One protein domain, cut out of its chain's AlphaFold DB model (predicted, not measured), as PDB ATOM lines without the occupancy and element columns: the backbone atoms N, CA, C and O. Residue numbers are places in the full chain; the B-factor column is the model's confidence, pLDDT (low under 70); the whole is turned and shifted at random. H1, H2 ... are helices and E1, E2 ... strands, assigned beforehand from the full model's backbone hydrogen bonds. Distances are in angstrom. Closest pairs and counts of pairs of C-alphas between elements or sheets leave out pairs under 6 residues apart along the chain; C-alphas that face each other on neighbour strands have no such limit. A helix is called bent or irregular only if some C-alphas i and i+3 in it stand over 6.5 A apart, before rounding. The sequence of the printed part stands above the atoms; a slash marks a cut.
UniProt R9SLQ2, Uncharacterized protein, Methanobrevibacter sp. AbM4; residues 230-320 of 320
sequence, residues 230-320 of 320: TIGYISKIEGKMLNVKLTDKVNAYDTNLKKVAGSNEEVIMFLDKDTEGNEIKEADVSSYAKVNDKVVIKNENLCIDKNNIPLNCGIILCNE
ATOM      1  N   THR A 230       3.421  34.057 -40.740       93.56
ATOM      2  CA  THR A 230       4.509  34.143 -39.757       93.56
ATOM      3  C   THR A 230       5.178  35.498 -39.879       93.56
ATOM      4  O   THR A 230       5.573  35.875 -40.975       93.56
ATOM      5  N   ILE A 231       5.306  36.202 -38.758       94.38
ATOM      6  CA  ILE A 231       5.915  37.531 -38.702       94.38
ATOM      7  C   ILE A 231       7.387  37.434 -38.333       94.38
ATOM      8  O   ILE A 231       8.234  38.041 -38.986       94.38
ATOM      9  N   GLY A 232       7.696  36.639 -37.312       95.19
ATOM     10  CA  GLY A 232       9.033  36.583 -36.744       95.19
ATOM     11  C   GLY A 232       9.107  35.728 -35.489       95.19
ATOM     12  O   GLY A 232       8.199  34.947 -35.193       95.19
ATOM     13  N   TYR A 233      10.197  35.904 -34.752       96.25
ATOM     14  CA  TYR A 233      10.467  35.196 -33.505       96.25
ATOM     15  C   TYR A 233      10.935  36.172 -32.434       96.25
ATOM     16  O   TYR A 233      11.660  37.122 -32.731       96.25
ATOM     17  N   ILE A 234      10.543  35.932 -31.183       95.75
ATOM     18  CA  ILE A 234      10.991  36.751 -30.054       95.75
ATOM     19  C   ILE A 234      12.496  36.539 -29.851       95.75
ATOM     20  O   ILE A 234      12.924  35.436 -29.518       95.75
ATOM     21  N   SER A 235      13.301  37.585 -30.022       94.12
ATOM     22  CA  SER A 235      14.746  37.546 -29.781       94.12
ATOM     23  C   SER A 235      15.108  37.940 -28.350       94.12
ATOM     24  O   SER A 235      16.038  37.375 -27.771       94.12
ATOM     25  N   LYS A 236      14.355  38.871 -27.750       94.06
ATOM     26  CA  LYS A 236      14.612  39.389 -26.400       94.06
ATOM     27  C   LYS A 236      13.318  39.833 -25.716       94.06
ATOM     28  O   LYS A 236      12.388  40.281 -26.379       94.06
ATOM     29  N   ILE A 237      13.272  39.709 -24.390       93.12
ATOM     30  CA  ILE A 237      12.137  40.104 -23.545       93.12
ATOM     31  C   ILE A 237      12.650  41.041 -22.447       93.12
ATOM     32  O   ILE A 237      13.573  40.673 -21.719       93.12
ATOM     33  N   GLU A 238      12.051  42.226 -22.324       90.56
ATOM     34  CA  GLU A 238      12.338  43.227 -21.288       90.56
ATOM     35  C   GLU A 238      11.025  43.767 -20.699       90.56
ATOM     36  O   GLU A 238      10.357  44.618 -21.287       90.56
ATOM     37  N   GLY A 239      10.618  43.256 -19.533       89.56
ATOM     38  CA  GLY A 239       9.308  43.585 -18.959       89.56
ATOM     39  C   GLY A 239       8.185  43.185 -19.921       89.56
ATOM     40  O   GLY A 239       8.153  42.044 -20.376       89.56
ATOM     41  N   LYS A 240       7.285  44.118 -20.262       90.69
ATOM     42  CA  LYS A 240       6.220  43.895 -21.263       90.69
ATOM     43  C   LYS A 240       6.676  44.072 -22.723       90.69
ATOM     44  O   LYS A 240       5.874  43.846 -23.629       90.69
ATOM     45  N   MET A 241       7.923  44.486 -22.964       92.12
ATOM     46  CA  MET A 241       8.468  44.709 -24.307       92.12
ATOM     47  C   MET A 241       9.114  43.438 -24.855       92.12
ATOM     48  O   MET A 241       9.976  42.825 -24.223       92.12
ATOM     49  N   LEU A 242       8.707  43.061 -26.062       94.00
ATOM     50  CA  LEU A 242       9.216  41.915 -26.800       94.00
ATOM     51  C   LEU A 242       9.927  42.428 -28.051       94.00
ATOM     52  O   LEU A 242       9.286  42.992 -28.938       94.00
ATOM     53  N   ASN A 243      11.236  42.205 -28.146       93.88
ATOM     54  CA  ASN A 243      11.946  42.385 -29.408       93.88
ATOM     55  C   ASN A 243      11.655  41.171 -30.278       93.88
ATOM     56  O   ASN A 243      11.943  40.031 -29.900       93.88
ATOM     57  N   VAL A 244      11.069  41.417 -31.437       94.62
ATOM     58  CA  VAL A 244      10.700  40.396 -32.406       94.62
ATOM     59  C   VAL A 244      11.566  40.590 -33.632       94.62
ATOM     60  O   VAL A 244      11.480  41.614 -34.307       94.62
ATOM     61  N   LYS A 245      12.395  39.593 -33.931       96.19
ATOM     62  CA  LYS A 245      13.162  39.549 -35.168       96.19
ATOM     63  C   LYS A 245      12.242  39.113 -36.300       96.19
ATOM     64  O   LYS A 245      11.709  37.998 -36.267       96.19
ATOM     65  N   LEU A 246      12.051  39.993 -37.275       95.19
ATOM     66  CA  LEU A 246      11.214  39.747 -38.444       95.19
ATOM     67  C   LEU A 246      11.805  38.630 -39.310       95.19
ATOM     68  O   LEU A 246      13.016  38.405 -39.323       95.19
ATOM     69  N   THR A 247      10.948  37.910 -40.031       94.75
ATOM     70  CA  THR A 247      11.419  36.945 -41.037       94.75
ATOM     71  C   THR A 247      12.030  37.650 -42.250       94.75
ATOM     72  O   THR A 247      11.974  38.872 -42.385       94.75
ATOM     73  N   ASP A 248      12.611  36.869 -43.156       91.62
ATOM     74  CA  ASP A 248      13.208  37.346 -44.403       91.62
ATOM     75  C   ASP A 248      12.192  37.959 -45.381       91.62
ATOM     76  O   ASP A 248      12.597  38.642 -46.311       91.62
ATOM     77  N   LYS A 249      10.892  37.745 -45.155       91.38
ATOM     78  CA  LYS A 249       9.801  38.199 -46.029       91.38
ATOM     79  C   LYS A 249       8.938  39.294 -45.418       91.38
ATOM     80  O   LYS A 249       7.891  39.595 -45.980       91.38
ATOM     81  N   VAL A 250       9.307  39.827 -44.254       92.69
ATOM     82  CA  VAL A 250       8.460  40.758 -43.503       92.69
ATOM     83  C   VAL A 250       9.199  42.060 -43.262       92.69
ATOM     84  O   VAL A 250      10.276  42.080 -42.676       92.69
ATOM     85  N   ASN A 251       8.568  43.153 -43.672       93.81
ATOM     86  CA  ASN A 251       9.003  44.514 -43.413       93.81
ATOM     87  C   ASN A 251       8.006  45.199 -42.470       93.81
ATOM     88  O   ASN A 251       6.812  44.887 -42.474       93.81
ATOM     89  N   ALA A 252       8.489  46.161 -41.686       92.31
ATOM     90  CA  ALA A 252       7.661  46.983 -40.817       92.31
ATOM     91  C   ALA A 252       7.647  48.443 -41.273       92.31
ATOM     92  O   ALA A 252       8.679  49.011 -41.643       92.31
ATOM     93  N   TYR A 253       6.473  49.056 -41.176       91.94
ATOM     94  CA  TYR A 253       6.198  50.431 -41.576       91.94
ATOM     95  C   TYR A 253       5.500  51.197 -40.446       91.94
ATOM     96  O   TYR A 253       4.812  50.598 -39.625       91.94
ATOM     97  N   ASP A 254       5.665  52.515 -40.384       88.31
ATOM     98  CA  ASP A 254       4.887  53.368 -39.479       88.31
ATOM     99  C   ASP A 254       3.461  53.624 -40.016       88.31
ATOM    100  O   ASP A 254       3.072  53.151 -41.086       88.31
ATOM    101  N   THR A 255       2.664  54.415 -39.290       83.50
ATOM    102  CA  THR A 255       1.304  54.803 -39.711       83.50
ATOM    103  C   THR A 255       1.266  55.671 -40.973       83.50
ATOM    104  O   THR A 255       0.200  55.840 -41.557       83.50
ATOM    105  N   ASN A 256       2.405  56.234 -41.385       81.31
ATOM    106  CA  ASN A 256       2.568  56.988 -42.627       81.31
ATOM    107  C   ASN A 256       3.178  56.120 -43.740       81.31
ATOM    108  O   ASN A 256       3.643  56.663 -44.740       81.31
ATOM    109  N   LEU A 257       3.211  54.793 -43.557       80.25
ATOM    110  CA  LEU A 257       3.766  53.819 -44.497       80.25
ATOM    111  C   LEU A 257       5.248  54.061 -44.830       80.25
ATOM    112  O   LEU A 257       5.736  53.639 -45.878       80.25
ATOM    113  N   LYS A 258       5.999  54.688 -43.920       85.06
ATOM    114  CA  LYS A 258       7.459  54.790 -44.010       85.06
ATOM    115  C   LYS A 258       8.097  53.579 -43.359       85.06
ATOM    116  O   LYS A 258       7.738  53.203 -42.245       85.06
ATOM    117  N   LYS A 259       9.059  52.968 -44.050       88.44
ATOM    118  CA  LYS A 259       9.759  51.777 -43.562       88.44
ATOM    119  C   LYS A 259      10.515  52.102 -42.270       88.44
ATOM    120  O   LYS A 259      11.353  53.000 -42.261       88.44
ATOM    121  N   VAL A 260      10.219  51.358 -41.205       92.00
ATOM    122  CA  VAL A 260      10.877  51.473 -39.891       92.00
ATOM    123  C   VAL A 260      11.835  50.320 -39.616       92.00
ATOM    124  O   VAL A 260      12.814  50.522 -38.908       92.00
ATOM    125  N   ALA A 261      11.575  49.139 -40.189       91.94
ATOM    126  CA  ALA A 261      12.475  47.993 -40.119       91.94
ATOM    127  C   ALA A 261      12.315  47.093 -41.353       91.94
ATOM    128  O   ALA A 261      11.228  46.973 -41.930       91.94
ATOM    129  N   GLY A 262      13.411  46.484 -41.785       90.62
ATOM    130  CA  GLY A 262      13.468  45.533 -42.886       90.62
ATOM    131  C   GLY A 262      13.417  44.067 -42.466       90.62
ATOM    132  O   GLY A 262      13.457  43.721 -41.287       90.62
ATOM    133  N   SER A 263      13.383  43.198 -43.471       90.50
ATOM    134  CA  SER A 263      13.567  41.757 -43.318       90.50
ATOM    135  C   SER A 263      14.776  41.422 -42.439       90.50
ATOM    136  O   SER A 263      15.871  41.948 -42.646       90.50
ATOM    137  N   ASN A 264      14.598  40.499 -41.490       91.94
ATOM    138  CA  ASN A 264      15.598  40.096 -40.486       91.94
ATOM    139  C   ASN A 264      16.016  41.161 -39.453       91.94
ATOM    140  O   ASN A 264      16.889  40.866 -38.629       91.94
ATOM    141  N   GLU A 265      15.417  42.353 -39.451       94.50
ATOM    142  CA  GLU A 265      15.619  43.351 -38.397       94.50
ATOM    143  C   GLU A 265      14.656  43.131 -37.220       94.50
ATOM    144  O   GLU A 265      13.744  42.302 -37.277       94.50
ATOM    145  N   GLU A 266      14.894  43.834 -36.114       94.06
ATOM    146  CA  GLU A 266      14.094  43.710 -34.895       94.06
ATOM    147  C   GLU A 266      13.087  44.849 -34.766       94.06
ATOM    148  O   GLU A 266      13.395  46.012 -35.025       94.06
ATOM    149  N   VAL A 267      11.885  44.509 -34.305       94.44
ATOM    150  CA  VAL A 267      10.837  45.468 -33.949       94.44
ATOM    151  C   VAL A 267      10.333  45.205 -32.539       94.44
ATOM    152  O   VAL A 267      10.358  44.072 -32.060       94.44
ATOM    153  N   ILE A 268       9.852  46.254 -31.880       94.31
ATOM    154  CA  ILE A 268       9.308  46.161 -30.524       94.31
ATOM    155  C   ILE A 268       7.804  45.909 -30.601       94.31
ATOM    156  O   ILE A 268       7.071  46.626 -31.287       94.31
ATOM    157  N   MET A 269       7.346  44.902 -29.865       94.31
ATOM    158  CA  MET A 269       5.936  44.587 -29.649       94.31
ATOM    159  C   MET A 269       5.642  44.540 -28.148       94.31
ATOM    160  O   MET A 269       6.532  44.273 -27.342       94.31
ATOM    161  N   PHE A 270       4.394  44.789 -27.768       93.88
ATOM    162  CA  PHE A 270       3.970  44.894 -26.376       93.88
ATOM    163  C   PHE A 270       3.001  43.778 -26.003       93.88
ATOM    164  O   PHE A 270       2.069  43.464 -26.750       93.88
ATOM    165  N   LEU A 271       3.229  43.198 -24.827       92.19
ATOM    166  CA  LEU A 271       2.382  42.181 -24.216       92.19
ATOM    167  C   LEU A 271       1.536  42.811 -23.101       92.19
ATOM    168  O   LEU A 271       1.898  42.760 -21.926       92.19
ATOM    169  N   ASP A 272       0.419  43.432 -23.476       89.62
ATOM    170  CA  ASP A 272      -0.396  44.210 -22.534       89.62
ATOM    171  C   ASP A 272      -1.511  43.392 -21.878       89.62
ATOM    172  O   ASP A 272      -1.822  43.597 -20.701       89.62
ATOM    173  N   LYS A 273      -2.136  42.488 -22.639       89.81
ATOM    174  CA  LYS A 273      -3.359  41.784 -22.242       89.81
ATOM    175  C   LYS A 273      -3.294  40.297 -22.547       89.81
ATOM    176  O   LYS A 273      -2.670  39.886 -23.523       89.81
ATOM    177  N   ASP A 274      -3.969  39.505 -21.724       88.62
ATOM    178  CA  ASP A 274      -4.213  38.093 -21.999       88.62
ATOM    179  C   ASP A 274      -5.337  37.899 -23.037       88.62
ATOM    180  O   ASP A 274      -5.892  38.851 -23.593       88.62
ATOM    181  N   THR A 275      -5.670  36.640 -23.318       85.75
ATOM    182  CA  THR A 275      -6.727  36.258 -24.266       85.75
ATOM    183  C   THR A 275      -8.140  36.646 -23.820       85.75
ATOM    184  O   THR A 275      -9.036  36.704 -24.657       85.75
ATOM    185  N   GLU A 276      -8.352  36.905 -22.528       86.12
ATOM    186  CA  GLU A 276      -9.630  37.344 -21.950       86.12
ATOM    187  C   GLU A 276      -9.716  38.879 -21.841       86.12
ATOM    188  O   GLU A 276     -10.769  39.433 -21.525       86.12
ATOM    189  N   GLY A 277      -8.624  39.583 -22.157       84.75
ATOM    190  CA  GLY A 277      -8.524  41.037 -22.118       84.75
ATOM    191  C   GLY A 277      -8.068  41.601 -20.771       84.75
ATOM    192  O   GLY A 277      -8.077  42.827 -20.614       84.75
ATOM    193  N   ASN A 278      -7.648  40.753 -19.826       89.25
ATOM    194  CA  ASN A 278      -7.100  41.189 -18.544       89.25
ATOM    195  C   ASN A 278      -5.666  41.690 -18.719       89.25
ATOM    196  O   ASN A 278      -4.911  41.173 -19.539       89.25
ATOM    197  N   GLU A 279      -5.272  42.687 -17.931       89.69
ATOM    198  CA  GLU A 279      -3.913  43.226 -17.980       89.69
ATOM    199  C   GLU A 279      -2.881  42.203 -17.477       89.69
ATOM    200  O   GLU A 279      -2.993  41.677 -16.367       89.69
ATOM    201  N   ILE A 280      -1.832  41.973 -18.267       88.75
ATOM    202  CA  ILE A 280      -0.685  41.155 -17.864       88.75
ATOM    203  C   ILE A 280       0.282  42.026 -17.059       88.75
ATOM    204  O   ILE A 280       0.727  43.077 -17.526       88.75
ATOM    205  N   LYS A 281       0.640  41.593 -15.846       88.69
ATOM    206  CA  LYS A 281       1.675  42.246 -15.029       88.69
ATOM    207  C   LYS A 281       3.064  41.806 -15.485       88.69
ATOM    208  O   LYS A 281       3.247  40.679 -15.931       88.69
ATOM    209  N   GLU A 282       4.066  42.667 -15.310       85.50
ATOM    210  CA  GLU A 282       5.454  42.375 -15.713       85.50
ATOM    211  C   GLU A 282       6.006  41.074 -15.115       85.50
ATOM    212  O   GLU A 282       6.677  40.315 -15.812       85.50
ATOM    213  N   ALA A 283       5.676  40.782 -13.853       84.69
ATOM    214  CA  ALA A 283       6.100  39.556 -13.173       84.69
ATOM    215  C   ALA A 283       5.590  38.275 -13.861       84.69
ATOM    216  O   ALA A 283       6.237  37.230 -13.782       84.69
ATOM    217  N   ASP A 284       4.469  38.368 -14.580       87.06
ATOM    218  CA  ASP A 284       3.773  37.225 -15.164       87.06
ATOM    219  C   ASP A 284       4.124  37.012 -16.648       87.06
ATOM    220  O   ASP A 284       3.774  35.980 -17.217       87.06
ATOM    221  N   VAL A 285       4.868  37.930 -17.284       86.31
ATOM    222  CA  VAL A 285       5.225  37.868 -18.720       86.31
ATOM    223  C   VAL A 285       5.914  36.551 -19.088       86.31
ATOM    224  O   VAL A 285       5.633  35.977 -20.140       86.31
ATOM    225  N   SER A 286       6.770  36.024 -18.207       85.69
ATOM    226  CA  SER A 286       7.500  34.765 -18.433       85.69
ATOM    227  C   SER A 286       6.595  33.524 -18.535       85.69
ATOM    228  O   SER A 286       6.970  32.533 -19.171       85.69
ATOM    229  N   SER A 287       5.382  33.588 -17.974       87.06
ATOM    230  CA  SER A 287       4.346  32.554 -18.112       87.06
ATOM    231  C   SER A 287       3.732  32.547 -19.515       87.06
ATOM    232  O   SER A 287       3.235  31.520 -19.984       87.06
ATOM    233  N   TYR A 288       3.807  33.679 -20.214       87.06
ATOM    234  CA  TYR A 288       3.118  33.931 -21.473       87.06
ATOM    235  C   TYR A 288       4.056  33.943 -22.684       87.06
ATOM    236  O   TYR A 288       3.697  33.393 -23.725       87.06
ATOM    237  N   ALA A 289       5.278  34.461 -22.554       90.12
ATOM    238  CA  ALA A 289       6.239  34.619 -23.645       90.12
ATOM    239  C   ALA A 289       7.634  34.091 -23.265       90.12
ATOM    240  O   ALA A 289       8.093  34.237 -22.134       90.12
ATOM    241  N   LYS A 290       8.315  33.459 -24.222       91.94
ATOM    242  CA  LYS A 290       9.689  32.953 -24.122       91.94
ATOM    243  C   LYS A 290      10.478  33.352 -25.367       91.94
ATOM    244  O   LYS A 290       9.919  33.527 -26.448       91.94
ATOM    245  N   VAL A 291      11.796  33.465 -25.222       92.88
ATOM    246  CA  VAL A 291      12.703  33.664 -26.362       92.88
ATOM    247  C   VAL A 291      12.540  32.503 -27.353       92.88
ATOM    248  O   VAL A 291      12.376  31.355 -26.941       92.88
ATOM    249  N   ASN A 292      12.593  32.815 -28.648       93.00
ATOM    250  CA  ASN A 292      12.285  31.962 -29.800       93.00
ATOM    251  C   ASN A 292      10.810  31.571 -29.975       93.00
ATOM    252  O   ASN A 292      10.502  30.818 -30.903       93.00
ATOM    253  N   ASP A 293       9.886  32.092 -29.162       94.50
ATOM    254  CA  ASP A 293       8.468  31.938 -29.476       94.50
ATOM    255  C   ASP A 293       8.151  32.608 -30.816       94.50
ATOM    256  O   ASP A 293       8.630  33.700 -31.137       94.50
ATOM    257  N   LYS A 294       7.317  31.931 -31.598       95.50
ATOM    258  CA  LYS A 294       6.910  32.378 -32.923       95.50
ATOM    259  C   LYS A 294       5.775  33.392 -32.825       95.50
ATOM    260  O   LYS A 294       4.776  33.147 -32.149       95.50
ATOM    261  N   VAL A 295       5.910  34.493 -33.555       95.75
ATOM    262  CA  VAL A 295       4.898  35.544 -33.681       95.75
ATOM    263  C   VAL A 295       4.212  35.421 -35.035       95.75
ATOM    264  O   VAL A 295       4.862  35.268 -36.076       95.75
ATOM    265  N   VAL A 296       2.884  35.459 -35.024       95.25
ATOM    266  CA  VAL A 296       2.034  35.218 -36.192       95.25
ATOM    267  C   VAL A 296       0.884  36.214 -36.234       95.25
ATOM    268  O   VAL A 296       0.452  36.718 -35.203       95.25
ATOM    269  N   ILE A 297       0.350  36.450 -37.427       93.19
ATOM    270  CA  ILE A 297      -0.977  37.047 -37.587       93.19
ATOM    271  C   ILE A 297      -1.952  35.925 -37.938       93.19
ATOM    272  O   ILE A 297      -1.725  35.156 -38.882       93.19
ATOM    273  N   LYS A 298      -3.038  35.819 -37.172       87.88
ATOM    274  CA  LYS A 298      -4.146  34.887 -37.402       87.88
ATOM    275  C   LYS A 298      -5.455  35.659 -37.319       87.88
ATOM    276  O   LYS A 298      -5.736  36.267 -36.295       87.88
ATOM    277  N   ASN A 299      -6.265  35.596 -38.375       82.94
ATOM    278  CA  ASN A 299      -7.542  36.314 -38.454       82.94
ATOM    279  C   ASN A 299      -7.367  37.801 -38.098       82.94
ATOM    280  O   ASN A 299      -8.050  38.291 -37.205       82.94
ATOM    281  N   GLU A 300      -6.380  38.463 -38.715       82.69
ATOM    282  CA  GLU A 300      -6.056  39.885 -38.489       82.69
ATOM    283  C   GLU A 300      -5.588  40.242 -37.066       82.69
ATOM    284  O   GLU A 300      -5.336  41.405 -36.770       82.69
ATOM    285  N   ASN A 301      -5.389  39.252 -36.189       89.12
ATOM    286  CA  ASN A 301      -4.857  39.458 -34.847       89.12
ATOM    287  C   ASN A 301      -3.389  39.031 -34.789       89.12
ATOM    288  O   ASN A 301      -3.055  37.879 -35.085       89.12
ATOM    289  N   LEU A 302      -2.519  39.958 -34.392       93.31
ATOM    290  CA  LEU A 302      -1.113  39.696 -34.105       93.31
ATOM    291  C   LEU A 302      -0.998  39.005 -32.744       93.31
ATOM    292  O   LEU A 302      -1.463  39.538 -31.741       93.31
ATOM    293  N   CYS A 303      -0.395  37.819 -32.699       94.62
ATOM    294  CA  CYS A 303      -0.306  37.036 -31.474       94.62
ATOM    295  C   CYS A 303       0.913  36.108 -31.432       94.62
ATOM    296  O   CYS A 303       1.581  35.846 -32.437       94.62
ATOM    297  N   ILE A 304       1.193  35.580 -30.242       94.50
ATOM    298  CA  ILE A 304       2.169  34.504 -30.058       94.50
ATOM    299  C   ILE A 304       1.515  33.170 -30.461       94.50
ATOM    300  O   ILE A 304       0.473  32.792 -29.929       94.50
ATOM    301  N   ASP A 305       2.132  32.422 -31.383       93.62
ATOM    302  CA  ASP A 305       1.535  31.246 -32.044       93.62
ATOM    303  C   ASP A 305       1.105  30.147 -31.053       93.62
ATOM    304  O   ASP A 305       0.077  29.497 -31.244       93.62
ATOM    305  N   LYS A 306       1.879  29.965 -29.972       91.88
ATOM    306  CA  LYS A 306       1.718  28.862 -29.010       91.88
ATOM    307  C   LYS A 306       0.447  28.951 -28.154       91.88
ATOM    308  O   LYS A 306      -0.087  27.922 -27.761       91.88
ATOM    309  N   ASN A 307       0.009  30.162 -27.813       90.88
ATOM    310  CA  ASN A 307      -1.065  30.419 -26.844       90.88
ATOM    311  C   ASN A 307      -2.061  31.489 -27.312       90.88
ATOM    312  O   ASN A 307      -3.004  31.791 -26.589       90.88
ATOM    313  N   ASN A 308      -1.886  32.023 -28.525       90.62
ATOM    314  CA  ASN A 308      -2.723  33.052 -29.143       90.62
ATOM    315  C   ASN A 308      -2.858  34.337 -28.312       90.62
ATOM    316  O   ASN A 308      -3.843  35.058 -28.461       90.62
ATOM    317  N   ILE A 309      -1.875  34.644 -27.462       92.44
ATOM    318  CA  ILE A 309      -1.902  35.884 -26.684       92.44
ATOM    319  C   ILE A 309      -1.669  37.064 -27.624       92.44
ATOM    320  O   ILE A 309      -0.686  37.032 -28.375       92.44
ATOM    321  N   PRO A 310      -2.557  38.073 -27.614       92.38
ATOM    322  CA  PRO A 310      -2.453  39.210 -28.508       92.38
ATOM    323  C   PRO A 310      -1.217  40.055 -28.192       92.38
ATOM    324  O   PRO A 310      -0.861  40.270 -27.034       92.38
ATOM    325  N   LEU A 311      -0.585  40.560 -29.246       93.06
ATOM    326  CA  LEU A 311       0.487  41.541 -29.169       93.06
ATOM    327  C   LEU A 311       0.003  42.863 -29.749       93.06
ATOM    328  O   LEU A 311      -0.747  42.895 -30.724       93.06
ATOM    329  N   ASN A 312       0.480  43.955 -29.166       90.88
ATOM    330  CA  ASN A 312       0.226  45.301 -29.650       90.88
ATOM    331  C   ASN A 312       1.508  45.888 -30.250       90.88
ATOM    332  O   ASN A 312       2.593  45.743 -29.686       90.88
ATOM    333  N   CYS A 313       1.402  46.566 -31.388       87.69
ATOM    334  CA  CYS A 313       2.513  47.300 -31.975       87.69
ATOM    335  C   CYS A 313       2.006  48.520 -32.752       87.69
ATOM    336  O   CYS A 313       0.996  48.452 -33.445       87.69
ATOM    337  N   GLY A 314       2.735  49.635 -32.672       84.50
ATOM    338  CA  GLY A 314       2.427  50.871 -33.406       84.50
ATOM    339  C   GLY A 314       2.922  50.875 -34.858       84.50
ATOM    340  O   GLY A 314       3.222  51.941 -35.389       84.50
ATOM    341  N   ILE A 315       3.080  49.697 -35.464       91.38
ATOM    342  CA  ILE A 315       3.667  49.495 -36.794       91.38
ATOM    343  C   ILE A 315       2.762  48.604 -37.645       91.38
ATOM    344  O   ILE A 315       2.015  47.774 -37.128       91.38
ATOM    345  N   ILE A 316       2.864  48.761 -38.958       90.38
ATOM    346  CA  ILE A 316       2.177  47.970 -39.974       90.38
ATOM    347  C   ILE A 316       3.167  46.938 -40.516       90.38
ATOM    348  O   ILE A 316       4.283  47.282 -40.905       90.38
ATOM    349  N   LEU A 317       2.768  45.668 -40.532       92.00
ATOM    350  CA  LEU A 317       3.598  44.556 -40.993       92.00
ATOM    351  C   LEU A 317       3.181  44.154 -42.407       92.00
ATOM    352  O   LEU A 317       2.034  43.762 -42.633       92.00
ATOM    353  N   CYS A 318       4.120  44.227 -43.344       90.75
ATOM    354  CA  CYS A 318       3.884  43.930 -44.753       90.75
ATOM    355  C   CYS A 318       4.831  42.841 -45.252       90.75
ATOM    356  O   CYS A 318       5.968  42.734 -44.788       90.75
ATOM    357  N   ASN A 319       4.373  42.060 -46.229       88.69
ATOM    358  CA  ASN A 319       5.257  41.198 -47.004       88.69
ATOM    359  C   ASN A 319       6.231  42.052 -47.838       88.69
ATOM    360  O   ASN A 319       5.917  43.195 -48.177       88.69
ATOM    361  N   GLU A 320       7.406  41.510 -48.154       78.44
ATOM    362  CA  GLU A 320       8.334  42.086 -49.144       78.44
ATOM    363  C   GLU A 320       7.732  42.138 -50.562       78.44
ATOM    364  O   GLU A 320       7.056  41.166 -50.968       78.44
TER     365      GLU A 320
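Overview. This is residues 230 to 320 of the 320 residues of an uncharacterized protein of Methanobrevibacter sp. AbM4 (UniProt R9SLQ2). A sheet of five strands, curled like part of a barrel, stands partly face to face with a small sheet of three strands at one end of the long axis, the strands of the two crossed; the short helix H1 sits towards the other end and only grazes the larger sheet. The large sheet runs E5, E2, E1, E6, E7 and the small one E4, E3, E8, both antiparallel throughout, and together they make a sandwich, two sheets face to face. The printed part has 91 residues with one named helix and eight named strands, in the order E1, E2, E3, E4, E5, H1, E6, E7, E8, and its class is mostly strand. It is compact, with a radius of gyration of the C-alphas of 12.4 A, and elongated, with spans of 34 by 22 by 19 A.

Arrangement. Begin with the large sheet and its longest strand, E1, residues 230 to 238, which bends by 60 degrees at residue 235. On one side of it look for E2, residues 241 to 246, antiparallel to E1 and making a hairpin with it; N 235 and O 243 are 2.8 A apart, within hydrogen-bond range. Beyond E2 comes the edge strand E5, residues 266 to 270, antiparallel to E2, with N 244 and O 267 within hydrogen-bond range at 2.8 A. On the other side of E1 find E6, residues 294 to 298, antiparallel to E1 at 130 degrees between directions, with N 295 and O 232 within hydrogen-bond range at 2.9 A. The edge strand E7, residues 301 to 304, forms a hairpin with E6, and N 296 and O 303 are within hydrogen-bond range at 2.9 A. From edge to edge the strands' lines turn by 101 degrees, and the sheet is strongly twisted. Now turn to the small sheet, where E3, residues 250 to 253, is the inner strand. E4, residues 259 to 261, forms a hairpin with E3, with N 260 and O 252 within hydrogen-bond range at 2.8 A. E8, residues 316 to 319, is antiparallel to E3, with N 253 and O 316 within hydrogen-bond range at 2.8 A. The parts of the two sheets that face each other are 10.2 A centre to centre, their strands at 71 degrees. The closest C-alphas of E1 and E3 are those of Ile 231 and Val 250, 6.3 A apart. H1, residues 282 to 288, is on the large sheet but only grazes it, and it is not on the small one. H1 is irregular, with C-alphas 283 and 286 at 7.3 A; 0 of its 3 O i to N i+4 pairs are within hydrogen-bond range, against 3 of its 4 O i to N i+3 pairs.

Along the chain. Find C-alpha 230 at (4.509, 34.143, -39.757); from there E1 runs 22.0 A to C-alpha 238. E2 measures 15.2 A, E5 13.3 A, E6 12.2 A and E7 9.8 A from first to last C-alpha. E3 measures 10.1 A and E4 5.8 A. For H1, start at C-alpha 282 at (5.454, 42.375, -15.713) and go 10.5 A to C-alpha 288. E8 runs 10.2 A and ends at C-alpha 319, at (5.257, 41.198, -47.004).

Size, cuts and confidence. The two C-alphas farthest apart are those of Ala 283 and Glu 320, 36.1 A. The printed part has no cut, and residue 320 is the chain's last. Look for the two long links, E5 to H1 and E7 to E8, each with 11 residues between the elements; the other links are tight. The mean pLDDT of the printed part is 90.7, and no printed residue is under 70.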